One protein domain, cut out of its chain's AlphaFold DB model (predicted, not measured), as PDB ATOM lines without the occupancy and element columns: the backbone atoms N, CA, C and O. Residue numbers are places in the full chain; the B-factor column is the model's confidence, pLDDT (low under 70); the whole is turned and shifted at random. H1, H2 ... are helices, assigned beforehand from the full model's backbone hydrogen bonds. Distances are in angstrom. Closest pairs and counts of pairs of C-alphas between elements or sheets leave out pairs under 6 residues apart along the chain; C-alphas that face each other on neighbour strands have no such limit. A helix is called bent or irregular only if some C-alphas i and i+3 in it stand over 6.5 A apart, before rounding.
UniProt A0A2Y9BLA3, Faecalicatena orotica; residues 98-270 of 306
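What this domain is: This is residues 98 to 270 of the 306 residues of a protein of Faecalicatena orotica (UniProt A0A2Y9BLA3). Four helical rods make an elongated up-and-down bundle: H1 and H4b run side by side, and H2 and H7, which stay apart, pack on that pair. The hairpin H5 and H6 lengthens one end; H3, H4a and H8 cluster at the other, with H9 on H8. The 173 printed residues hold nine named helices, H1 to H9 in order, and no named strand: all helix, only just loose, close to compact, radius of gyration of the C-alphas 19.1 A, spans 64 by 41 by 27 A.

Where its parts are: H4, residues 169 to 199, was assigned as one helix by its hydrogen bonds but is bent: C-alphas 179 and 182 are 7.5 A apart. Its arms are H4a, 169 to 179, irregular with C-alphas 171 and 174 6.6 A apart, and H4b, 182 to 199, 25.8 A long. H1, 98 to 121, spans 33.7 A from C-alpha 98 at (36.157, -9.408, 138.582). H2 is 126 to 140, H3 143 to 157, H5 202 to 209, H7 228 to 242, H8 246 to 251. H6, 214 to 226, is only just irregular: C-alphas 220 and 223 are 6.6 A apart. H9, 257 to 266, ends at C-alpha 266 (12.841, -13.682, 139.647).

How they stand to each other: H4b touches H1, closest C-alphas Gly 112 and Leu 188, 4.3 A. H4b and H7 touch at 9 degrees, a shallow tilt, opposite ways, closest C-alphas Thr 191 and Val 230, 6.2 A. O i to N i+4 pairs are within hydrogen-bond range throughout H2, H4b, H5, H8 and H9, but 19 of 20 in H1, 10 of 11 in H3, 4 of 7 in H4a, 6 of 9 in H6 and 9 of 11 in H7.

The domain as a whole: The farthest C-alphas, Lys 210 and Asn 267, are 66.3 A apart. The printed part has no cut; the H3 to H4 link is long, and no printed residue is under 70 in pLDDT.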
ATOM      1  N   ALA A  98      35.113 -10.416 138.702       95.44
ATOM      2  CA  ALA A  98      36.157  -9.408 138.582       95.44
ATOM      3  C   ALA A  98      37.372  -9.935 137.811       95.44
ATOM      4  O   ALA A  98      37.871  -9.241 136.929       95.44
ATOM      5  N   LYS A  99      37.834 -11.164 138.084       94.62
ATOM      6  CA  LYS A  99      38.930 -11.791 137.322       94.62
ATOM      7  C   LYS A  99      38.576 -11.919 135.844       94.62
ATOM      8  O   LYS A  99      39.364 -11.504 134.997       94.62
ATOM      9  N   LEU A 100      37.390 -12.443 135.536       95.06
ATOM     10  CA  LEU A 100      36.906 -12.534 134.158       95.06
ATOM     11  C   LEU A 100      36.818 -11.146 133.508       95.06
ATOM     12  O   LEU A 100      37.288 -10.940 132.388       95.06
ATOM     13  N   GLY A 101      36.260 -10.184 134.238       95.44
ATOM     14  CA  GLY A 101      36.108  -8.816 133.782       95.44
ATOM     15  C   GLY A 101      37.440  -8.116 133.515       95.44
ATOM     16  O   GLY A 101      37.560  -7.400 132.526       95.44
ATOM     17  N   LEU A 102      38.470  -8.366 134.326       95.56
ATOM     18  CA  LEU A 102      39.820  -7.842 134.108       95.56
ATOM     19  C   LEU A 102      40.457  -8.405 132.832       95.56
ATOM     20  O   LEU A 102      41.081  -7.652 132.084       95.56
ATOM     21  N   VAL A 103      40.269  -9.697 132.544       96.19
ATOM     22  CA  VAL A 103      40.751 -10.299 131.289       96.19
ATOM     23  C   VAL A 103      40.015  -9.696 130.090       96.19
ATOM     24  O   VAL A 103      40.650  -9.289 129.117       96.19
ATOM     25  N   ALA A 104      38.689  -9.562 130.169       96.31
ATOM     26  CA  ALA A 104      37.897  -8.914 129.124       96.31
ATOM     27  C   ALA A 104      38.304  -7.442 128.920       96.31
ATOM     28  O   ALA A 104      38.479  -6.997 127.787       96.31
ATOM     29  N   LEU A 105      38.533  -6.698 130.003       96.56
ATOM     30  CA  LEU A 105      39.016  -5.319 129.962       96.56
ATOM     31  C   LEU A 105      40.386  -5.220 129.284       96.56
ATOM     32  O   LEU A 105      40.594  -4.339 128.449       96.56
ATOM     33  N   ALA A 106      41.307  -6.132 129.606       96.94
ATOM     34  CA  ALA A 106      42.614  -6.185 128.965       96.94
ATOM     35  C   ALA A 106      42.476  -6.391 127.449       96.94
ATOM     36  O   ALA A 106      43.112  -5.669 126.685       96.94
ATOM     37  N   ILE A 107      41.589  -7.290 127.003       96.81
ATOM     38  CA  ILE A 107      41.284  -7.482 125.575       96.81
ATOM     39  C   ILE A 107      40.782  -6.173 124.948       96.81
ATOM     40  O   ILE A 107      41.291  -5.755 123.908       96.81
ATOM     41  N   VAL A 108      39.821  -5.497 125.587       96.94
ATOM     42  CA  VAL A 108      39.253  -4.232 125.090       96.94
ATOM     43  C   VAL A 108      40.327  -3.154 124.933       96.94
ATOM     44  O   VAL A 108      40.386  -2.500 123.895       96.94
ATOM     45  N   ILE A 109      41.193  -2.972 125.931       96.00
ATOM     46  CA  ILE A 109      42.221  -1.923 125.916       96.00
ATOM     47  C   ILE A 109      43.340  -2.267 124.925       96.00
ATOM     48  O   ILE A 109      43.706  -1.428 124.102       96.00
ATOM     49  N   ILE A 110      43.868  -3.494 124.982       96.88
ATOM     50  CA  ILE A 110      45.029  -3.931 124.190       96.88
ATOM     51  C   ILE A 110      44.686  -4.041 122.704       96.88
ATOM     52  O   ILE A 110      45.550  -3.795 121.866       96.88
ATOM     53  N   LEU A 111      43.448  -4.389 122.354       96.31
ATOM     54  CA  LEU A 111      43.043  -4.508 120.952       96.31
ATOM     55  C   LEU A 111      42.282  -3.273 120.467       96.31
ATOM     56  O   LEU A 111      42.576  -2.754 119.392       96.31
ATOM     57  N   GLY A 112      41.329  -2.766 121.251       96.38
ATOM     58  CA  GLY A 112      40.427  -1.695 120.827       96.38
ATOM     59  C   GLY A 112      41.154  -0.382 120.567       96.38
ATOM     60  O   GLY A 112      40.972   0.218 119.507       96.38
ATOM     61  N   ILE A 113      42.025   0.041 121.489       96.19
ATOM     62  CA  ILE A 113      42.760   1.303 121.340       96.19
ATOM     63  C   ILE A 113      43.759   1.220 120.172       96.19
ATOM     64  O   ILE A 113      43.666   2.051 119.264       96.19
ATOM     65  N   PRO A 114      44.678   0.231 120.100       95.56
ATOM     66  CA  PRO A 114      45.632   0.161 118.995       95.56
ATOM     67  C   PRO A 114      44.972  -0.011 117.631       95.56
ATOM     68  O   PRO A 114      45.366   0.675 116.687       95.56
ATOM     69  N   PHE A 115      43.942  -0.855 117.502       96.19
ATOM     70  CA  PHE A 115      43.241  -1.001 116.226       96.19
ATOM     71  C   PHE A 115      42.456   0.251 115.842       96.19
ATOM     72  O   PHE A 115      42.462   0.610 114.666       96.19
ATOM     73  N   GLY A 116      41.873   0.974 116.801       96.56
ATOM     74  CA  GLY A 116      41.243   2.267 116.536       96.56
ATOM     75  C   GLY A 116      42.242   3.316 116.034       96.56
ATOM     76  O   GLY A 116      41.964   4.026 115.067       96.56
ATOM     77  N   ILE A 117      43.441   3.369 116.628       95.81
ATOM     78  CA  ILE A 117      44.535   4.241 116.169       95.81
ATOM     79  C   ILE A 117      44.977   3.847 114.755       95.81
ATOM     80  O   ILE A 117      45.068   4.707 113.881       95.81
ATOM     81  N   ILE A 118      45.230   2.559 114.505       95.50
ATOM     82  CA  ILE A 118      45.667   2.065 113.189       95.50
ATOM     83  C   ILE A 118      44.619   2.377 112.114       95.50
ATOM     84  O   ILE A 118      44.991   2.832 111.032       95.50
ATOM     85  N   ALA A 119      43.334   2.178 112.412       95.94
ATOM     86  CA  ALA A 119      42.231   2.485 111.506       95.94
ATOM     87  C   ALA A 119      42.177   3.977 111.153       95.94
ATOM     88  O   ALA A 119      42.038   4.329 109.985       95.94
ATOM     89  N   ALA A 120      42.368   4.860 112.140       95.56
ATOM     90  CA  ALA A 120      42.398   6.302 111.910       95.56
ATOM     91  C   ALA A 120      43.612   6.745 111.078       95.56
ATOM     92  O   ALA A 120      43.480   7.549 110.161       95.56
ATOM     93  N   LEU A 121      44.803   6.207 111.360       94.06
ATOM     94  CA  LEU A 121      46.027   6.557 110.625       94.06
ATOM     95  C   LEU A 121      46.040   6.006 109.195       94.06
ATOM     96  O   LEU A 121      46.699   6.559 108.314       94.06
ATOM     97  N   LYS A 122      45.326   4.903 108.958       94.19
ATOM     98  CA  LYS A 122      45.166   4.273 107.644       94.19
ATOM     99  C   LYS A 122      43.741   4.451 107.113       94.19
ATOM    100  O   LYS A 122      43.202   3.523 106.516       94.19
ATOM    101  N   GLN A 123      43.168   5.638 107.316       93.62
ATOM    102  CA  GLN A 123      41.817   5.979 106.876       93.62
ATOM    103  C   GLN A 123      41.593   5.620 105.400       93.62
ATOM    104  O   GLN A 123      42.446   5.899 104.553       93.62
ATOM    105  N   ASN A 124      40.444   5.007 105.102       93.69
ATOM    106  CA  ASN A 124      40.036   4.557 103.765       93.69
ATOM    107  C   ASN A 124      40.985   3.528 103.116       93.69
ATOM    108  O   ASN A 124      40.970   3.345 101.899       93.69
ATOM    109  N   LYS A 125      41.816   2.841 103.909       95.31
ATOM    110  CA  LYS A 125      42.657   1.720 103.458       95.31
ATOM    111  C   LYS A 125      42.172   0.409 104.070       95.31
ATOM    112  O   LYS A 125      41.353   0.397 104.982       95.31
ATOM    113  N   PHE A 126      42.729  -0.709 103.604       94.94
ATOM    114  CA  PHE A 126      42.343  -2.053 104.049       94.94
ATOM    115  C   PHE A 126      42.211  -2.220 105.582       94.94
ATOM    116  O   PHE A 126      41.188  -2.745 106.015       94.94
ATOM    117  N   PRO A 127      43.139  -1.726 106.435       93.06
ATOM    118  CA  PRO A 127      42.997  -1.871 107.890       93.06
ATOM    119  C   PRO A 127      41.790  -1.126 108.476       93.06
ATOM    120  O   PRO A 127      41.199  -1.578 109.452       93.06
ATOM    121  N   ASP A 128      41.402  -0.002 107.878       94.62
ATOM    122  CA  ASP A 128      40.226   0.764 108.286       94.62
ATOM    123  C   ASP A 128      38.921   0.023 107.943       94.62
ATOM    124  O   ASP A 128      38.047  -0.161 108.792       94.62
ATOM    125  N   TYR A 129      38.824  -0.517 106.725       93.69
ATOM    126  CA  TYR A 129      37.679  -1.346 106.336       93.69
ATOM    127  C   TYR A 129      37.561  -2.603 107.202       93.69
ATOM    128  O   TYR A 129      36.478  -2.908 107.701       93.69
ATOM    129  N   LEU A 130      38.677  -3.295 107.446       93.31
ATOM    130  CA  LEU A 130      38.707  -4.512 108.255       93.31
ATOM    131  C   LEU A 130      38.221  -4.247 109.688       93.31
ATOM    132  O   LEU A 130      37.348  -4.945 110.201       93.31
ATOM    133  N   THR A 131      38.751  -3.202 110.325       91.56
ATOM    134  CA  THR A 131      38.344  -2.817 111.684       91.56
ATOM    135  C   THR A 131      36.888  -2.359 111.748       91.56
ATOM    136  O   THR A 131      36.196  -2.678 112.712       91.56
ATOM    137  N   THR A 132      36.388  -1.687 110.709       89.94
ATOM    138  CA  THR A 132      34.976  -1.296 110.604       89.94
ATOM    139  C   THR A 132      34.053  -2.511 110.505       89.94
ATOM    140  O   THR A 132      33.026  -2.541 111.187       89.94
ATOM    141  N   VAL A 133      34.416  -3.531 109.721       93.06
ATOM    142  CA  VAL A 133      33.654  -4.788 109.628       93.06
ATOM    143  C   VAL A 133      33.619  -5.495 110.982       93.06
ATOM    144  O   VAL A 133      32.535  -5.778 111.487       93.06
ATOM    145  N   PHE A 134      34.774  -5.702 111.622       90.81
ATOM    146  CA  PHE A 134      34.831  -6.355 112.936       90.81
ATOM    147  C   PHE A 134      34.086  -5.575 114.024       90.81
ATOM    148  O   PHE A 134      33.359  -6.178 114.811       90.81
ATOM    149  N   ALA A 135      34.202  -4.245 114.052       90.38
ATOM    150  CA  ALA A 135      33.448  -3.423 114.993       90.38
ATOM    151  C   ALA A 135      31.936  -3.498 114.734       90.38
ATOM    152  O   ALA A 135      31.140  -3.532 115.668       90.38
ATOM    153  N   THR A 136      31.520  -3.560 113.468       90.62
ATOM    154  CA  THR A 136      30.100  -3.694 113.122       90.62
ATOM    155  C   THR A 136      29.557  -5.052 113.558       90.62
ATOM    156  O   THR A 136      28.505  -5.096 114.187       90.62
ATOM    157  N   LEU A 137      30.300  -6.140 113.329       89.88
ATOM    158  CA  LEU A 137      29.936  -7.473 113.817       89.88
ATOM    159  C   LEU A 137      29.871  -7.527 115.351       89.88
ATOM    160  O   LEU A 137      28.918  -8.073 115.897       89.88
ATOM    161  N   GLY A 138      30.840  -6.927 116.046       86.69
ATOM    162  CA  GLY A 138      30.879  -6.912 117.512       86.69
ATOM    163  C   GLY A 138      29.722  -6.146 118.165       86.69
ATOM    164  O   GLY A 138      29.348  -6.466 119.288       86.69
ATOM    165  N   ILE A 139      29.139  -5.165 117.469       88.50
ATOM    166  CA  ILE A 139      27.936  -4.446 117.922       88.50
ATOM    167  C   ILE A 139      26.657  -5.181 117.493       88.50
ATOM    168  O   ILE A 139      25.687  -5.205 118.243       88.50
ATOM    169  N   ALA A 140      26.641  -5.758 116.289       91.06
ATOM    170  CA  ALA A 140      25.448  -6.370 115.710       91.06
ATOM    171  C   ALA A 140      25.122  -7.749 116.300       91.06
ATOM    172  O   ALA A 140      23.953  -8.125 116.353       91.06
ATOM    173  N   ILE A 141      26.133  -8.514 116.720       91.25
ATOM    174  CA  ILE A 141      25.944  -9.857 117.272       91.25
ATOM    175  C   ILE A 141      25.670  -9.744 118.779       91.25
ATOM    176  O   ILE A 141      26.541  -9.285 119.521       91.25
ATOM    177  N   PRO A 142      24.508 -10.208 119.273       91.12
ATOM    178  CA  PRO A 142      24.232 -10.225 120.703       91.12
ATOM    179  C   PRO A 142      25.250 -11.070 121.475       91.12
ATOM    180  O   PRO A 142      25.681 -12.131 121.016       91.12
ATOM    181  N   THR A 143      25.570 -10.655 122.701       88.19
ATOM    182  CA  THR A 143      26.568 -11.313 123.561       88.19
ATOM    183  C   THR A 143      26.295 -12.805 123.762       88.19
ATOM    184  O   THR A 143      27.232 -13.604 123.753       88.19
ATOM    185  N   PHE A 144      25.019 -13.194 123.900       90.75
ATOM    186  CA  PHE A 144      24.637 -14.599 124.052       90.75
ATOM    187  C   PHE A 144      24.891 -15.407 122.776       90.75
ATOM    188  O   PHE A 144      25.408 -16.511 122.864       90.75
ATOM    189  N   VAL A 145      24.604 -14.844 121.596       94.81
ATOM    190  CA  VAL A 145      24.855 -15.503 120.303       94.81
ATOM    191  C   VAL A 145      26.350 -15.717 120.118       94.81
ATOM    192  O   VAL A 145      26.780 -16.825 119.807       94.81
ATOM    193  N   LEU A 146      27.148 -14.673 120.369       92.62
ATOM    194  CA  LEU A 146      28.602 -14.759 120.294       92.62
ATOM    195  C   LEU A 146      29.146 -15.807 121.276       92.62
ATOM    196  O   LEU A 146      29.956 -16.646 120.889       92.62
ATOM    197  N   GLY A 147      28.670 -15.796 122.525       93.19
ATOM    198  CA  GLY A 147      29.064 -16.764 123.550       93.19
ATOM    199  C   GLY A 147      28.717 -18.203 123.171       93.19
ATOM    200  O   GLY A 147      29.588 -19.069 123.202       93.19
ATOM    201  N   THR A 148      27.476 -18.457 122.746       94.12
ATOM    202  CA  THR A 148      27.020 -19.785 122.317       94.12
ATOM    203  C   THR A 148      27.776 -20.275 121.083       94.12
ATOM    204  O   THR A 148      28.154 -21.442 121.035       94.12
ATOM    205  N   LEU A 149      28.055 -19.407 120.105       94.50
ATOM    206  CA  LEU A 149      28.816 -19.778 118.910       94.50
ATOM    207  C   LEU A 149      30.269 -20.121 119.250       94.50
ATOM    208  O   LEU A 149      30.792 -21.121 118.759       94.50
ATOM    209  N   ILE A 150      30.905 -19.338 120.125       93.69
ATOM    210  CA  ILE A 150      32.256 -19.629 120.609       93.69
ATOM    211  C   ILE A 150      32.288 -20.981 121.329       93.69
ATOM    212  O   ILE A 150      33.146 -21.813 121.036       93.69
ATOM    213  N   LEU A 151      31.334 -21.213 122.232       93.12
ATOM    214  CA  LEU A 151      31.227 -22.458 122.985       93.12
ATOM    215  C   LEU A 151      30.992 -23.663 122.063       93.12
ATOM    216  O   LEU A 151      31.635 -24.700 122.218       93.12
ATOM    217  N   TYR A 152      30.109 -23.528 121.075       94.12
ATOM    218  CA  TYR A 152      29.800 -24.593 120.126       94.12
ATOM    219  C   TYR A 152      30.987 -24.915 119.211       94.12
ATOM    220  O   TYR A 152      31.389 -26.071 119.096       94.12
ATOM    221  N   VAL A 153      31.584 -23.900 118.579       95.69
ATOM    222  CA  VAL A 153      32.658 -24.097 117.596       95.69
ATOM    223  C   VAL A 153      33.971 -24.455 118.283       95.69
ATOM    224  O   VAL A 153      34.553 -25.494 117.985       95.69
ATOM    225  N   PHE A 154      34.440 -23.616 119.206       94.50
ATOM    226  CA  PHE A 154      35.758 -23.781 119.820       94.50
ATOM    227  C   PHE A 154      35.740 -24.724 121.018       94.50
ATOM    228  O   PHE A 154      36.762 -25.344 121.300       94.50
ATOM    229  N   GLY A 155      34.607 -24.837 121.714       91.81
ATOM    230  CA  GLY A 155      34.457 -25.757 122.837       91.81
ATOM    231  C   GLY A 155      34.068 -27.159 122.388       91.81
ATOM    232  O   GLY A 155      34.843 -28.097 122.536       91.81
ATOM    233  N   SER A 156      32.879 -27.305 121.803       92.00
ATOM    234  CA  SER A 156      32.320 -28.622 121.475       92.00
ATOM    235  C   SER A 156      32.899 -29.237 120.199       92.00
ATOM    236  O   SER A 156      33.291 -30.400 120.220       92.00
ATOM    237  N   LYS A 157      32.962 -28.492 119.087       94.38
ATOM    238  CA  LYS A 157      33.351 -29.057 117.783       94.38
ATOM    239  C   LYS A 157      34.864 -29.215 117.619       94.38
ATOM    240  O   LYS A 157      35.314 -30.233 117.107       94.38
ATOM    241  N   LEU A 158      35.641 -28.203 118.010       93.75
ATOM    242  CA  LEU A 158      37.100 -28.185 117.845       93.75
ATOM    243  C   LEU A 158      37.874 -28.652 119.089       93.75
ATOM    244  O   LEU A 158      39.041 -29.013 118.961       93.75
ATOM    245  N   GLY A 159      37.271 -28.610 120.283       91.00
ATOM    246  CA  GLY A 159      37.943 -28.984 121.536       91.00
ATOM    247  C   GLY A 159      39.105 -28.064 121.939       91.00
ATOM    248  O   GLY A 159      39.997 -28.477 122.678       91.00
ATOM    249  N   TRP A 160      39.149 -26.825 121.437       91.12
ATOM    250  CA  TRP A 160      40.235 -25.874 121.704       91.12
ATOM    251  C   TRP A 160      40.134 -25.227 123.084       91.12
ATOM    252  O   TRP A 160      41.163 -24.953 123.711       91.12
ATOM    253  N   ILE A 161      38.907 -24.976 123.548       92.31
ATOM    254  CA  ILE A 161      38.626 -24.352 124.845       92.31
ATOM    255  C   ILE A 161      37.709 -25.244 125.693       92.31
ATOM    256  O   ILE A 161      36.860 -25.945 125.146       92.31
ATOM    257  N   PRO A 162      37.836 -25.220 127.029       88.50
ATOM    258  CA  PRO A 162      36.864 -25.848 127.916       88.50
ATOM    259  C   PRO A 162      35.469 -25.236 127.759       88.50
ATOM    260  O   PRO A 162      35.326 -24.059 127.421       88.50
ATOM    261  N   THR A 163      34.438 -26.036 128.026       84.75
ATOM    262  CA  THR A 163      33.033 -25.615 127.913       84.75
ATOM    263  C   THR A 163      32.418 -25.125 129.222       84.75
ATOM    264  O   THR A 163      31.290 -24.637 129.221       84.75
ATOM    265  N   HIS A 164      33.131 -25.259 130.337       86.19
ATOM    266  CA  HIS A 164      32.637 -24.930 131.667       86.19
ATOM    267  C   HIS A 164      33.775 -24.482 132.587       86.19
ATOM    268  O   HIS A 164      34.934 -24.856 132.385       86.19
ATOM    269  N   GLY A 165      33.415 -23.710 133.613       83.94
ATOM    270  CA  GLY A 165      34.318 -23.335 134.700       83.94
ATOM    271  C   GLY A 165      35.437 -22.375 134.287       83.94
ATOM    272  O   GLY A 165      35.471 -21.856 133.172       83.94
ATOM    273  N   LEU A 166      36.358 -22.116 135.218       87.19
ATOM    274  CA  LEU A 166      37.504 -21.208 135.046       87.19
ATOM    275  C   LEU A 166      38.819 -21.829 135.559       87.19
ATOM    276  O   LEU A 166      39.697 -21.125 136.057       87.19
ATOM    277  N   ASP A 167      38.961 -23.148 135.418       86.44
ATOM    278  CA  ASP A 167      40.069 -23.922 136.007       86.44
ATOM    279  C   ASP A 167      41.407 -23.758 135.264       86.44
ATOM    280  O   ASP A 167      42.471 -24.088 135.784       86.44
ATOM    281  N   SER A 168      41.378 -23.242 134.033       89.88
ATOM    282  CA  SER A 168      42.550 -23.048 133.177       89.88
ATOM    283  C   SER A 168      42.484 -21.710 132.449       89.88
ATOM    284  O   SER A 168      41.403 -21.193 132.173       89.88
ATOM    285  N   TRP A 169      43.636 -21.173 132.039       91.06
ATOM    286  CA  TRP A 169      43.709 -19.972 131.197       91.06
ATOM    287  C   TRP A 169      42.896 -20.111 129.899       91.06
ATOM    288  O   TRP A 169      42.323 -19.131 129.424       91.06
ATOM    289  N   LYS A 170      42.777 -21.331 129.350       92.81
ATOM    290  CA  LYS A 170      41.950 -21.601 128.161       92.81
ATOM    291  C   LYS A 170      40.465 -21.357 128.428       92.81
ATOM    292  O   LYS A 170      39.762 -20.883 127.538       92.81
ATOM    293  N   SER A 171      40.004 -21.631 129.648       91.88
ATOM    294  CA  SER A 171      38.617 -21.419 130.071       91.88
ATOM    295  C   SER A 171      38.235 -19.940 130.096       91.88
ATOM    296  O   SER A 171      37.060 -19.620 129.987       91.88
ATOM    297  N   TYR A 172      39.206 -19.023 130.170       93.56
ATOM    298  CA  TYR A 172      38.947 -17.582 130.103       93.56
ATOM    299  C   TYR A 172      38.754 -17.071 128.672       93.56
ATOM    300  O   TYR A 172      38.117 -16.036 128.499       93.56
ATOM    301  N   ILE A 173      39.266 -17.760 127.645       93.69
ATOM    302  CA  ILE A 173      39.266 -17.262 126.257       93.69
ATOM    303  C   ILE A 173      37.836 -17.008 125.776       93.69
ATOM    304  O   ILE A 173      37.496 -15.893 125.383       93.69
ATOM    305  N   GLY A 174      36.988 -18.035 125.842       93.56
ATOM    306  CA  GLY A 174      35.612 -17.945 125.368       93.56
ATOM    307  C   GLY A 174      34.768 -16.881 126.080       93.56
ATOM    308  O   GLY A 174      34.257 -15.975 125.409       93.56
ATOM    309  N   PRO A 175      34.642 -16.927 127.419       94.25
ATOM    310  CA  PRO A 175      33.840 -15.960 128.152       94.25
ATOM    311  C   PRO A 175      34.419 -14.545 128.066       94.25
ATOM    312  O   PRO A 175      33.645 -13.601 127.932       94.25
ATOM    313  N   SER A 176      35.745 -14.363 128.054       94.69
ATOM    314  CA  SER A 176      36.333 -13.015 127.964       94.69
ATOM    315  C   SER A 176      36.099 -12.376 126.598       94.69
ATOM    316  O   SER A 176      35.820 -11.185 126.538       94.69
ATOM    317  N   ILE A 177      36.160 -13.146 125.503       93.56
ATOM    318  CA  ILE A 177      35.843 -12.636 124.157       93.56
ATOM    319  C   ILE A 177      34.355 -12.292 124.051       93.56
ATOM    320  O   ILE A 177      34.011 -11.226 123.542       93.56
ATOM    321  N   SER A 178      33.478 -13.166 124.557       93.69
ATOM    322  CA  SER A 178      32.035 -12.902 124.604       93.69
ATOM    323  C   SER A 178      31.747 -11.611 125.378       93.69
ATOM    324  O   SER A 178      31.082 -10.723 124.852       93.69
ATOM    325  N   LEU A 179      32.323 -11.464 126.575       93.81
ATOM    326  CA  LEU A 179      32.154 -10.289 127.431       93.81
ATOM    327  C   LEU A 179      32.761  -9.013 126.824       93.81
ATOM    328  O   LEU A 179      32.184  -7.935 126.950       93.81
ATOM    329  N   ALA A 180      33.904  -9.123 126.142       94.44
ATOM    330  CA  ALA A 180      34.598  -7.989 125.538       94.44
ATOM    331  C   ALA A 180      33.975  -7.511 124.219       94.44
ATOM    332  O   ALA A 180      34.176  -6.354 123.871       94.44
ATOM    333  N   GLY A 181      33.245  -8.354 123.478       92.56
ATOM    334  CA  GLY A 181      32.872  -8.111 122.075       92.56
ATOM    335  C   GLY A 181      32.271  -6.729 121.784       92.56
ATOM    336  O   GLY A 181      32.820  -5.977 120.973       92.56
ATOM    337  N   PHE A 182      31.195  -6.363 122.489       92.00
ATOM    338  CA  PHE A 182      30.531  -5.064 122.319       92.00
ATOM    339  C   PHE A 182      31.452  -3.897 122.701       92.00
ATOM    340  O   PHE A 182      31.653  -2.955 121.932       92.00
ATOM    341  N   SER A 183      32.057  -3.979 123.886       94.44
ATOM    342  CA  SER A 183      32.930  -2.943 124.435       94.44
ATOM    343  C   SER A 183      34.183  -2.716 123.592       94.44
ATOM    344  O   SER A 183      34.587  -1.576 123.382       94.44
ATOM    345  N   LEU A 184      34.761  -3.787 123.049       95.69
ATOM    346  CA  LEU A 184      35.900  -3.753 122.139       95.69
ATOM    347  C   LEU A 184      35.541  -3.001 120.857       95.69
ATOM    348  O   LEU A 184      36.270  -2.096 120.450       95.69
ATOM    349  N   ALA A 185      34.409  -3.347 120.243       95.12
ATOM    350  CA  ALA A 185      33.929  -2.691 119.033       95.12
ATOM    351  C   ALA A 185      33.640  -1.199 119.255       95.12
ATOM    352  O   ALA A 185      34.004  -0.362 118.421       95.12
ATOM    353  N   TYR A 186      33.038  -0.859 120.397       95.44
ATOM    354  CA  TYR A 186      32.762   0.524 120.768       95.44
ATOM    355  C   TYR A 186      34.050   1.323 120.998       95.44
ATOM    356  O   TYR A 186      34.238   2.367 120.372       95.44
ATOM    357  N   VAL A 187      34.975   0.820 121.826       96.69
ATOM    358  CA  VAL A 187      36.265   1.478 122.112       96.69
ATOM    359  C   VAL A 187      37.083   1.660 120.840       96.69
ATOM    360  O   VAL A 187      37.662   2.728 120.641       96.69
ATOM    361  N   LEU A 188      37.092   0.670 119.945       96.44
ATOM    362  CA  LEU A 188      37.747   0.782 118.646       96.44
ATOM    363  C   LEU A 188      37.175   1.949 117.840       96.44
ATOM    364  O   LEU A 188      37.927   2.820 117.391       96.44
ATOM    365  N   ARG A 189      35.848   1.986 117.657       95.31
ATOM    366  CA  ARG A 189      35.173   3.013 116.849       95.31
ATOM    367  C   ARG A 189      35.342   4.404 117.458       95.31
ATOM    368  O   ARG A 189      35.619   5.355 116.724       95.31
ATOM    369  N   LEU A 190      35.230   4.512 118.779       96.31
ATOM    370  CA  LEU A 190      35.418   5.759 119.514       96.31
ATOM    371  C   LEU A 190      36.858   6.265 119.398       96.31
ATOM    372  O   LEU A 190      37.071   7.439 119.095       96.31
ATOM    373  N   THR A 191      37.844   5.379 119.565       96.88
ATOM    374  CA  THR A 191      39.265   5.720 119.406       96.88
ATOM    375  C   THR A 191      39.547   6.185 117.982       96.88
ATOM    376  O   THR A 191      40.183   7.219 117.787       96.88
ATOM    377  N   ARG A 192      39.020   5.475 116.976       96.19
ATOM    378  CA  ARG A 192      39.163   5.850 115.566       96.19
ATOM    379  C   ARG A 192      38.579   7.234 115.284       96.19
ATOM    380  O   ARG A 192      39.256   8.076 114.699       96.19
ATOM    381  N   SER A 193      37.332   7.469 115.688       96.00
ATOM    382  CA  SER A 193      36.640   8.744 115.460       96.00
ATOM    383  C   SER A 193      37.368   9.907 116.140       96.00
ATOM    384  O   SER A 193      37.632  10.924 115.499       96.00
ATOM    385  N   SER A 194      37.789   9.716 117.393       96.19
ATOM    386  CA  SER A 194      38.519  10.731 118.158       96.19
ATOM    387  C   SER A 194      39.889  11.035 117.544       96.19
ATOM    388  O   SER A 194      40.264  12.198 117.409       96.19
ATOM    389  N   MET A 195      40.620  10.007 117.096       96.44
ATOM    390  CA  MET A 195      41.906  10.176 116.410       96.44
ATOM    391  C   MET A 195      41.766  10.948 115.095       96.44
ATOM    392  O   MET A 195      42.568  11.843 114.837       96.44
ATOM    393  N   LEU A 196      40.753  10.644 114.277       95.00
ATOM    394  CA  LEU A 196      40.499  11.373 113.030       95.00
ATOM    395  C   LEU A 196      40.178  12.848 113.289       95.00
ATOM    396  O   LEU A 196      40.760  13.720 112.643       95.00
ATOM    397  N   GLY A 197      39.308  13.125 114.265       94.88
ATOM    398  CA  GLY A 197      38.952  14.493 114.644       94.88
ATOM    399  C   GLY A 197      40.162  15.296 115.126       94.88
ATOM    400  O   GLY A 197      40.374  16.426 114.691       94.88
ATOM    401  N   VAL A 198      41.006  14.698 115.971       95.56
ATOM    402  CA  VAL A 198      42.203  15.362 116.499       95.56
ATOM    403  C   VAL A 198      43.268  15.581 115.421       95.56
ATOM    404  O   VAL A 198      43.834  16.671 115.335       95.56
ATOM    405  N   CYS A 199      43.522  14.592 114.561       93.38
ATOM    406  CA  CYS A 199      44.488  14.709 113.462       93.38
ATOM    407  C   CYS A 199      44.141  15.817 112.452       93.38
ATOM    408  O   CYS A 199      45.031  16.270 111.725       93.38
ATOM    409  N   GLY A 200      42.873  16.240 112.400       91.19
ATOM    410  CA  GLY A 200      42.390  17.341 111.571       91.19
ATOM    411  C   GLY A 200      42.629  18.743 112.144       91.19
ATOM    412  O   GLY A 200      42.466  19.707 111.400       91.19
ATOM    413  N   GLN A 201      43.027  18.876 113.417       94.75
ATOM    414  CA  GLN A 201      43.141  20.176 114.089       94.75
ATOM    415  C   GLN A 201      44.394  20.973 113.691       94.75
ATOM    416  O   GLN A 201      45.453  20.415 113.387       94.75
ATOM    417  N   ASP A 202      44.302  22.304 113.768       95.50
ATOM    418  CA  ASP A 202      45.357  23.216 113.306       95.50
ATOM    419  C   ASP A 202      46.681  23.038 114.047       95.50
ATOM    420  O   ASP A 202      47.740  23.043 113.422       95.50
ATOM    421  N   TYR A 203      46.655  22.767 115.355       92.94
ATOM    422  CA  TYR A 203      47.889  22.553 116.117       92.94
ATOM    423  C   TYR A 203      48.666  21.303 115.651       92.94
ATOM    424  O   TYR A 203      49.895  21.263 115.766       92.94
ATOM    425  N   ILE A 204      47.976  20.298 115.096       95.56
ATOM    426  CA  ILE A 204      48.601  19.123 114.470       95.56
ATOM    427  C   ILE A 204      49.212  19.504 113.120       95.56
ATOM    428  O   ILE A 204      50.346  19.114 112.830       95.56
ATOM    429  N   ARG A 205      48.510  20.312 112.315       94.50
ATOM    430  CA  ARG A 205      49.043  20.845 111.049       94.50
ATOM    431  C   ARG A 205      50.299  21.681 111.289       94.50
ATOM    432  O   ARG A 205      51.305  21.460 110.623       94.50
ATOM    433  N   THR A 206      50.292  22.556 112.297       95.50
ATOM    434  CA  THR A 206      51.472  23.332 112.704       95.50
ATOM    435  C   THR A 206      52.619  22.427 113.154       95.50
ATOM    436  O   THR A 206      53.767  22.671 112.794       95.50
ATOM    437  N   ALA A 207      52.340  21.366 113.919       94.31
ATOM    438  CA  ALA A 207      53.361  20.409 114.347       94.31
ATOM    439  C   ALA A 207      54.035  19.704 113.153       94.31
ATOM    440  O   ALA A 207      55.261  19.576 113.142       94.31
ATOM    441  N   ARG A 208      53.257  19.312 112.134       95.00
ATOM    442  CA  ARG A 208      53.780  18.747 110.877       95.00
ATOM    443  C   ARG A 208      54.568  19.775 110.064       95.00
ATOM    444  O   ARG A 208      55.661  19.464 109.611       95.00
ATOM    445  N   ALA A 209      54.064  21.005 109.942       96.38
ATOM    446  CA  ALA A 209      54.740  22.090 109.224       96.38
ATOM    447  C   ALA A 209      56.099  22.462 109.847       96.38
ATOM    448  O   ALA A 209      57.023  22.842 109.139       96.38
ATOM    449  N   LYS A 210      56.254  22.280 111.166       95.94
ATOM    450  CA  LYS A 210      57.537  22.412 111.879       95.94
ATOM    451  C   LYS A 210      58.513  21.244 111.645       95.94
ATOM    452  O   LYS A 210      59.550  21.194 112.299       95.94
ATOM    453  N   GLY A 211      58.185  20.288 110.772       95.44
ATOM    454  CA  GLY A 211      59.050  19.156 110.424       95.44
ATOM    455  C   GLY A 211      59.157  18.078 111.506       95.44
ATOM    456  O   GLY A 211      60.097  17.285 111.496       95.44
ATOM    457  N   LEU A 212      58.231  18.034 112.474       96.12
ATOM    458  CA  LEU A 212      58.255  16.986 113.496       96.12
ATOM    459  C   LEU A 212      57.967  15.612 112.865       96.12
ATOM    460  O   LEU A 212      57.049  15.499 112.052       96.12
ATOM    461  N   PRO A 213      58.680  14.545 113.275       95.81
ATOM    462  CA  PRO A 213      58.427  13.208 112.752       95.81
ATOM    463  C   PRO A 213      57.009  12.751 113.112       95.81
ATOM    464  O   PRO A 213      56.554  12.974 114.239       95.81
ATOM    465  N   GLU A 214      56.334  12.050 112.195       92.12
ATOM    466  CA  GLU A 214      54.916  11.674 112.340       92.12
ATOM    467  C   GLU A 214      54.654  10.877 113.631       92.12
ATOM    468  O   GLU A 214      53.662  11.100 114.319       92.12
ATOM    469  N   ARG A 215      55.604  10.035 114.065       93.38
ATOM    470  CA  ARG A 215      55.527   9.337 115.362       93.38
ATOM    471  C   ARG A 215      55.393  10.313 116.538       93.38
ATOM    472  O   ARG A 215      54.606  10.075 117.449       93.38
ATOM    473  N   LYS A 216      56.133  11.424 116.533       94.12
ATOM    474  CA  LYS A 216      56.052  12.445 117.586       94.12
ATOM    475  C   LYS A 216      54.749  13.230 117.481       94.12
ATOM    476  O   LYS A 216      54.131  13.476 118.509       94.12
ATOM    477  N   VAL A 217      54.294  13.558 116.271       94.44
ATOM    478  CA  VAL A 217      52.978  14.184 116.047       94.44
ATOM    479  C   VAL A 217      51.863  13.313 116.634       94.44
ATOM    480  O   VAL A 217      51.077  13.785 117.452       94.44
ATOM    481  N   ILE A 218      51.855  12.018 116.321       92.94
ATOM    482  CA  ILE A 218      50.832  11.081 116.793       92.94
ATOM    483  C   ILE A 218      50.910  10.895 118.310       92.94
ATOM    484  O   ILE A 218      49.970  11.249 119.015       92.94
ATOM    485  N   PHE A 219      52.017  10.367 118.838       91.06
ATOM    486  CA  PHE A 219      52.078   9.948 120.244       91.06
ATOM    487  C   PHE A 219      52.133  11.122 121.227       91.06
ATOM    488  O   PHE A 219      51.617  11.006 122.335       91.06
ATOM    489  N   LYS A 220      52.742  12.255 120.845       88.06
ATOM    490  CA  LYS A 220      52.889  13.412 121.743       88.06
ATOM    491  C   LYS A 220      51.746  14.416 121.617       88.06
ATOM    492  O   LYS A 220      51.393  15.030 122.621       88.06
ATOM    493  N   HIS A 221      51.202  14.620 120.415       90.12
ATOM    494  CA  HIS A 221      50.263  15.717 120.152       90.12
ATOM    495  C   HIS A 221      48.835  15.247 119.849       90.12
ATOM    496  O   HIS A 221      47.889  15.899 120.291       90.12
ATOM    497  N   ALA A 222      48.652  14.137 119.128       92.75
ATOM    498  CA  ALA A 222      47.315  13.656 118.773       92.75
ATOM    499  C   ALA A 222      46.724  12.725 119.843       92.75
ATOM    500  O   ALA A 222      45.635  12.974 120.356       92.75
ATOM    501  N   LEU A 223      47.464  11.682 120.225       91.62
ATOM    502  CA  LEU A 223      46.960  10.579 121.043       91.62
ATOM    503  C   LEU A 223      46.444  11.038 122.411       91.62
ATOM    504  O   LEU A 223      45.380  10.611 122.842       91.62
ATOM    505  N   LYS A 224      47.170  11.950 123.067       87.62
ATOM    506  CA  LYS A 224      46.806  12.479 124.387       87.62
ATOM    507  C   LYS A 224      45.394  13.079 124.405       87.62
ATOM    508  O   LYS A 224      44.624  12.784 125.307       87.62
ATOM    509  N   ASN A 225      45.046  13.848 123.374       89.38
ATOM    510  CA  ASN A 225      43.734  14.489 123.269       89.38
ATOM    511  C   ASN A 225      42.677  13.526 122.713       89.38
ATOM    512  O   ASN A 225      41.527  13.553 123.141       89.38
ATOM    513  N   ALA A 226      43.067  12.638 121.795       93.00
ATOM    514  CA  ALA A 226      42.157  11.663 121.203       93.00
ATOM    515  C   ALA A 226      41.687  10.587 122.196       93.00
ATOM    516  O   ALA A 226      40.626  10.004 121.999       93.00
ATOM    517  N   LEU A 227      42.453  10.315 123.258       92.19
ATOM    518  CA  LEU A 227      42.088   9.327 124.276       92.19
ATOM    519  C   LEU A 227      41.175   9.869 125.377       92.19
ATOM    520  O   LEU A 227      40.656   9.062 126.142       92.19
ATOM    521  N   ILE A 228      40.937  11.184 125.461       91.06
ATOM    522  CA  ILE A 228      40.071  11.755 126.506       91.06
ATOM    523  C   ILE A 228      38.675  11.102 126.481       91.06
ATOM    524  O   ILE A 228      38.304  10.530 127.506       91.06
ATOM    525  N   PRO A 229      37.949  11.043 125.338       92.62
ATOM    526  CA  PRO A 229      36.639  10.386 125.277       92.62
ATOM    527  C   PRO A 229      36.711   8.879 125.551       92.62
ATOM    528  O   PRO A 229      35.792   8.280 126.106       92.62
ATOM    529  N   VAL A 230      37.818   8.244 125.156       94.44
ATOM    530  CA  VAL A 230      38.027   6.803 125.334       94.44
ATOM    531  C   VAL A 230      38.145   6.467 126.818       94.44
ATOM    532  O   VAL A 230      37.501   5.538 127.295       94.44
ATOM    533  N   VAL A 231      38.913   7.259 127.564       92.25
ATOM    534  CA  VAL A 231      39.071   7.111 129.014       92.25
ATOM    535  C   VAL A 231      37.754   7.399 129.739       92.25
ATOM    536  O   VAL A 231      37.426   6.671 130.674       92.25
ATOM    537  N   THR A 232      36.950   8.358 129.255       91.69
ATOM    538  CA  THR A 232      35.582   8.603 129.753       91.69
ATOM    539  C   THR A 232      34.732   7.351 129.746       91.69
ATOM    540  O   THR A 232      34.062   7.042 130.729       91.69
ATOM    541  N   TYR A 233      34.758   6.633 128.627       93.75
ATOM    542  CA  TYR A 233      33.950   5.439 128.447       93.75
ATOM    543  C   TYR A 233      34.488   4.249 129.249       93.75
ATOM    544  O   TYR A 233      33.704   3.489 129.819       93.75
ATOM    545  N   ILE A 234      35.818   4.097 129.326       92.75
ATOM    546  CA  ILE A 234      36.451   2.954 129.995       92.75
ATOM    547  C   ILE A 234      36.027   2.845 131.465       92.75
ATOM    548  O   ILE A 234      35.790   1.732 131.910       92.75
ATOM    549  N   GLY A 235      35.855   3.944 132.209       90.25
ATOM    550  CA  GLY A 235      35.478   3.879 133.633       90.25
ATOM    551  C   GLY A 235      34.171   3.125 133.898       90.25
ATOM    552  O   GLY A 235      34.203   2.042 134.487       90.25
ATOM    553  N   PRO A 236      33.014   3.652 133.454       91.00
ATOM    554  CA  PRO A 236      31.731   2.969 133.620       91.00
ATOM    555  C   PRO A 236      31.704   1.583 132.964       91.00
ATOM    556  O   PRO A 236      31.140   0.643 133.523       91.00
ATOM    557  N   MET A 237      32.362   1.426 131.809       94.06
ATOM    558  CA  MET A 237      32.485   0.138 131.123       94.06
ATOM    559  C   MET A 237      33.200  -0.903 131.992       94.06
ATOM    560  O   MET A 237      32.733  -2.036 132.097       94.06
ATOM    561  N   THR A 238      34.311  -0.538 132.632       93.69
ATOM    562  CA  THR A 238      35.049  -1.421 133.540       93.69
ATOM    563  C   THR A 238      34.174  -1.848 134.710       93.69
ATOM    564  O   THR A 238      34.145  -3.034 135.021       93.69
ATOM    565  N   ALA A 239      33.408  -0.935 135.313       91.44
ATOM    566  CA  ALA A 239      32.487  -1.291 136.392       91.44
ATOM    567  C   ALA A 239      31.416  -2.296 135.940       91.44
ATOM    568  O   ALA A 239      31.154  -3.280 136.635       91.44
ATOM    569  N   GLY A 240      30.845  -2.088 134.747       89.75
ATOM    570  CA  GLY A 240      29.905  -3.023 134.124       89.75
ATOM    571  C   GLY A 240      30.508  -4.409 133.901       89.75
ATOM    572  O   GLY A 240      29.932  -5.410 134.308       89.75
ATOM    573  N   ILE A 241      31.699  -4.468 133.305       92.19
ATOM    574  CA  ILE A 241      32.377  -5.724 132.967       92.19
ATOM    575  C   ILE A 241      32.868  -6.470 134.223       92.19
ATOM    576  O   ILE A 241      32.780  -7.694 134.277       92.19
ATOM    577  N   MET A 242      33.368  -5.760 135.243       90.44
ATOM    578  CA  MET A 242      33.897  -6.361 136.479       90.44
ATOM    579  C   MET A 242      32.816  -6.917 137.403       90.44
ATOM    580  O   MET A 242      33.073  -7.868 138.137       90.44
ATOM    581  N   THR A 243      31.613  -6.347 137.368       87.00
ATOM    582  CA  THR A 243      30.481  -6.839 138.174       87.00
ATOM    583  C   THR A 243      29.896  -8.136 137.595       87.00
ATOM    584  O   THR A 243      29.096  -8.809 138.239       87.00
ATOM    585  N   GLY A 244      30.366  -8.545 136.414       80.12
ATOM    586  CA  GLY A 244      29.971  -9.782 135.763       80.12
ATOM    587  C   GLY A 244      28.829  -9.590 134.774       80.12
ATOM    588  O   GLY A 244      28.152  -8.565 134.726       80.12
ATOM    589  N   SER A 245      28.620 -10.614 133.955       87.50
ATOM    590  CA  SER A 245      27.542 -10.665 132.967       87.50
ATOM    591  C   SER A 245      26.754 -11.934 133.202       87.50
ATOM    592  O   SER A 245      27.267 -13.025 132.960       87.50
ATOM    593  N   PHE A 246      25.493 -11.792 133.615       89.06
ATOM    594  CA  PHE A 246      24.582 -12.927 133.780       89.06
ATOM    595  C   PHE A 246      24.597 -13.849 132.559       89.06
ATOM    596  O   PHE A 246      24.666 -15.068 132.687       89.06
ATOM    597  N   VAL A 247      24.555 -13.254 131.366       90.75
ATOM    598  CA  VAL A 247      24.491 -13.981 130.100       90.75
ATOM    599  C   VAL A 247      25.761 -14.792 129.874       90.75
ATOM    600  O   VAL A 247      25.689 -15.995 129.634       90.75
ATOM    601  N   THR A 248      26.926 -14.151 129.969       92.38
ATOM    602  CA  THR A 248      28.211 -14.812 129.719       92.38
ATOM    603  C   THR A 248      28.489 -15.867 130.786       92.38
ATOM    604  O   THR A 248      28.829 -17.000 130.459       92.38
ATOM    605  N   GLU A 249      28.283 -15.537 132.057       93.56
ATOM    606  CA  GLU A 249      28.524 -16.457 133.166       93.56
ATOM    607  C   GLU A 249      27.603 -17.679 133.096       93.56
ATOM    608  O   GLU A 249      28.054 -18.799 133.316       93.56
ATOM    609  N   LYS A 250      26.338 -17.502 132.696       91.69
ATOM    610  CA  LYS A 250      25.407 -18.622 132.515       91.69
ATOM    611  C   LYS A 250      25.807 -19.534 131.355       91.69
ATOM    612  O   LYS A 250      25.744 -20.748 131.510       91.69
ATOM    613  N   ILE A 251      26.220 -18.974 130.214       92.12
ATOM    614  CA  ILE A 251      26.607 -19.759 129.026       92.12
ATOM    615  C   ILE A 251      27.842 -20.620 129.302       92.12
ATOM    616  O   ILE A 251      27.882 -21.771 128.882       92.12
ATOM    617  N   PHE A 252      28.828 -20.077 130.016       92.81
ATOM    618  CA  PHE A 252      30.086 -20.767 130.319       92.81
ATOM    619  C   PHE A 252      30.089 -21.457 131.698       92.81
ATOM    620  O   PHE A 252      31.142 -21.882 132.169       92.81
ATOM    621  N   ALA A 253      28.927 -21.568 132.357       92.12
ATOM    622  CA  ALA A 253      28.765 -22.178 133.681       92.12
ATOM    623  C   ALA A 253      29.744 -21.631 134.746       92.12
ATOM    624  O   ALA A 253      30.350 -22.381 135.511       92.12
ATOM    625  N   ILE A 254      29.911 -20.310 134.782       92.81
ATOM    626  CA  ILE A 254      30.806 -19.602 135.701       92.81
ATOM    627  C   ILE A 254      30.019 -19.200 136.958       92.81
ATOM    628  O   ILE A 254      28.958 -18.579 136.833       92.81
ATOM    629  N   PRO A 255      30.519 -19.497 138.173       90.62
ATOM    630  CA  PRO A 255      29.872 -19.110 139.426       90.62
ATOM    631  C   PRO A 255      30.147 -17.632 139.758       90.62
ATOM    632  O   PRO A 255      30.846 -17.315 140.716       90.62
ATOM    633  N   GLY A 256      29.648 -16.723 138.921       92.06
ATOM    634  CA  GLY A 256      29.793 -15.279 139.102       92.06
ATOM    635  C   GLY A 256      28.573 -14.608 139.739       92.06
ATOM    636  O   GLY A 256      27.548 -15.236 140.023       92.06
ATOM    637  N   MET A 257      28.687 -13.299 139.974       90.62
ATOM    638  CA  MET A 257      27.640 -12.501 140.619       90.62
ATOM    639  C   MET A 257      26.387 -12.309 139.769       90.62
ATOM    640  O   MET A 257      25.298 -12.149 140.323       90.62
ATOM    641  N   GLY A 258      26.509 -12.320 138.437       86.94
ATOM    642  CA  GLY A 258      25.406 -11.969 137.544       86.94
ATOM    643  C   GLY A 258      24.202 -12.894 137.715       86.94
ATOM    644  O   GLY A 258      23.055 -12.453 137.626       86.94
ATOM    645  N   LYS A 259      24.451 -14.171 138.034       87.12
ATOM    646  CA  LYS A 259      23.402 -15.150 138.350       87.12
ATOM    647  C   LYS A 259      22.575 -14.739 139.562       87.12
ATOM    648  O   LYS A 259      21.352 -14.775 139.476       87.12
ATOM    649  N   PHE A 260      23.220 -14.334 140.654       88.12
ATOM    650  CA  PHE A 260      22.524 -13.994 141.893       88.12
ATOM    651  C   PHE A 260      21.614 -12.783 141.731       88.12
ATOM    652  O   PHE A 260      20.499 -12.808 142.238       88.12
ATOM    653  N   TYR A 261      22.040 -11.776 140.966       88.31
ATOM    654  CA  TYR A 261      21.209 -10.609 140.675       88.31
ATOM    655  C   TYR A 261      19.911 -10.990 139.943       88.31
ATOM    656  O   TYR A 261      18.815 -10.653 140.386       88.31
ATOM    657  N   VAL A 262      20.015 -11.749 138.847       90.12
ATOM    658  CA  VAL A 262      18.841 -12.138 138.045       90.12
ATOM    659  C   VAL A 262      17.951 -13.142 138.780       90.12
ATOM    660  O   VAL A 262      16.727 -13.056 138.713       90.12
ATOM    661  N   GLU A 263      18.546 -14.090 139.503       90.44
ATOM    662  CA  GLU A 263      17.813 -15.040 140.344       90.44
ATOM    663  C   GLU A 263      17.041 -14.319 141.458       90.44
ATOM    664  O   GLU A 263      15.879 -14.639 141.695       90.44
ATOM    665  N   ALA A 264      17.640 -13.302 142.081       91.06
ATOM    666  CA  ALA A 264      16.987 -12.497 143.106       91.06
ATOM    667  C   ALA A 264      15.788 -11.713 142.565       91.06
ATOM    668  O   ALA A 264      14.757 -11.663 143.230       91.06
ATOM    669  N   ILE A 265      15.877 -11.170 141.345       90.06
ATOM    670  CA  ILE A 265      14.741 -10.510 140.681       90.06
ATOM    671  C   ILE A 265      13.587 -11.495 140.477       90.06
ATOM    672  O   ILE A 265      12.460 -11.209 140.878       90.06
ATOM    673  N   ASN A 266      13.869 -12.669 139.907       89.44
ATOM    674  CA  ASN A 266      12.841 -13.682 139.647       89.44
ATOM    675  C   ASN A 266      12.203 -14.201 140.942       89.44
ATOM    676  O   ASN A 266      10.995 -14.412 141.000       89.44
ATOM    677  N   ASN A 267      13.010 -14.359 141.991       88.75
ATOM    678  CA  ASN A 267      12.560 -14.868 143.280       88.75
ATOM    679  C   ASN A 267      12.097 -13.768 144.243       88.75
ATOM    680  O   ASN A 267      11.761 -14.089 145.376       88.75
ATOM    681  N   ARG A 268      12.061 -12.491 143.840       89.25
ATOM    682  CA  ARG A 268      11.694 -11.358 144.715       89.25
ATOM    683  C   ARG A 268      12.513 -11.301 146.013       89.25
ATOM    684  O   ARG A 268      11.988 -10.996 147.081       89.25
ATOM    685  N   ASP A 269      13.807 -11.590 145.931       92.44
ATOM    686  CA  ASP A 269      14.721 -11.515 147.071       92.44
ATOM    687  C   ASP A 269      15.250 -10.086 147.246       92.44
ATOM    688  O   ASP A 269      16.235  -9.675 146.629       92.44
ATOM    689  N   TYR A 270      14.531  -9.291 148.040       92.56
ATOM    690  CA  TYR A 270      14.735  -7.844 148.087       92.56
ATOM    691  C   TYR A 270      16.105  -7.458 148.650       92.56
ATOM    692  O   TYR A 270      16.742  -6.559 148.102       92.56
TER     693      TYR A 270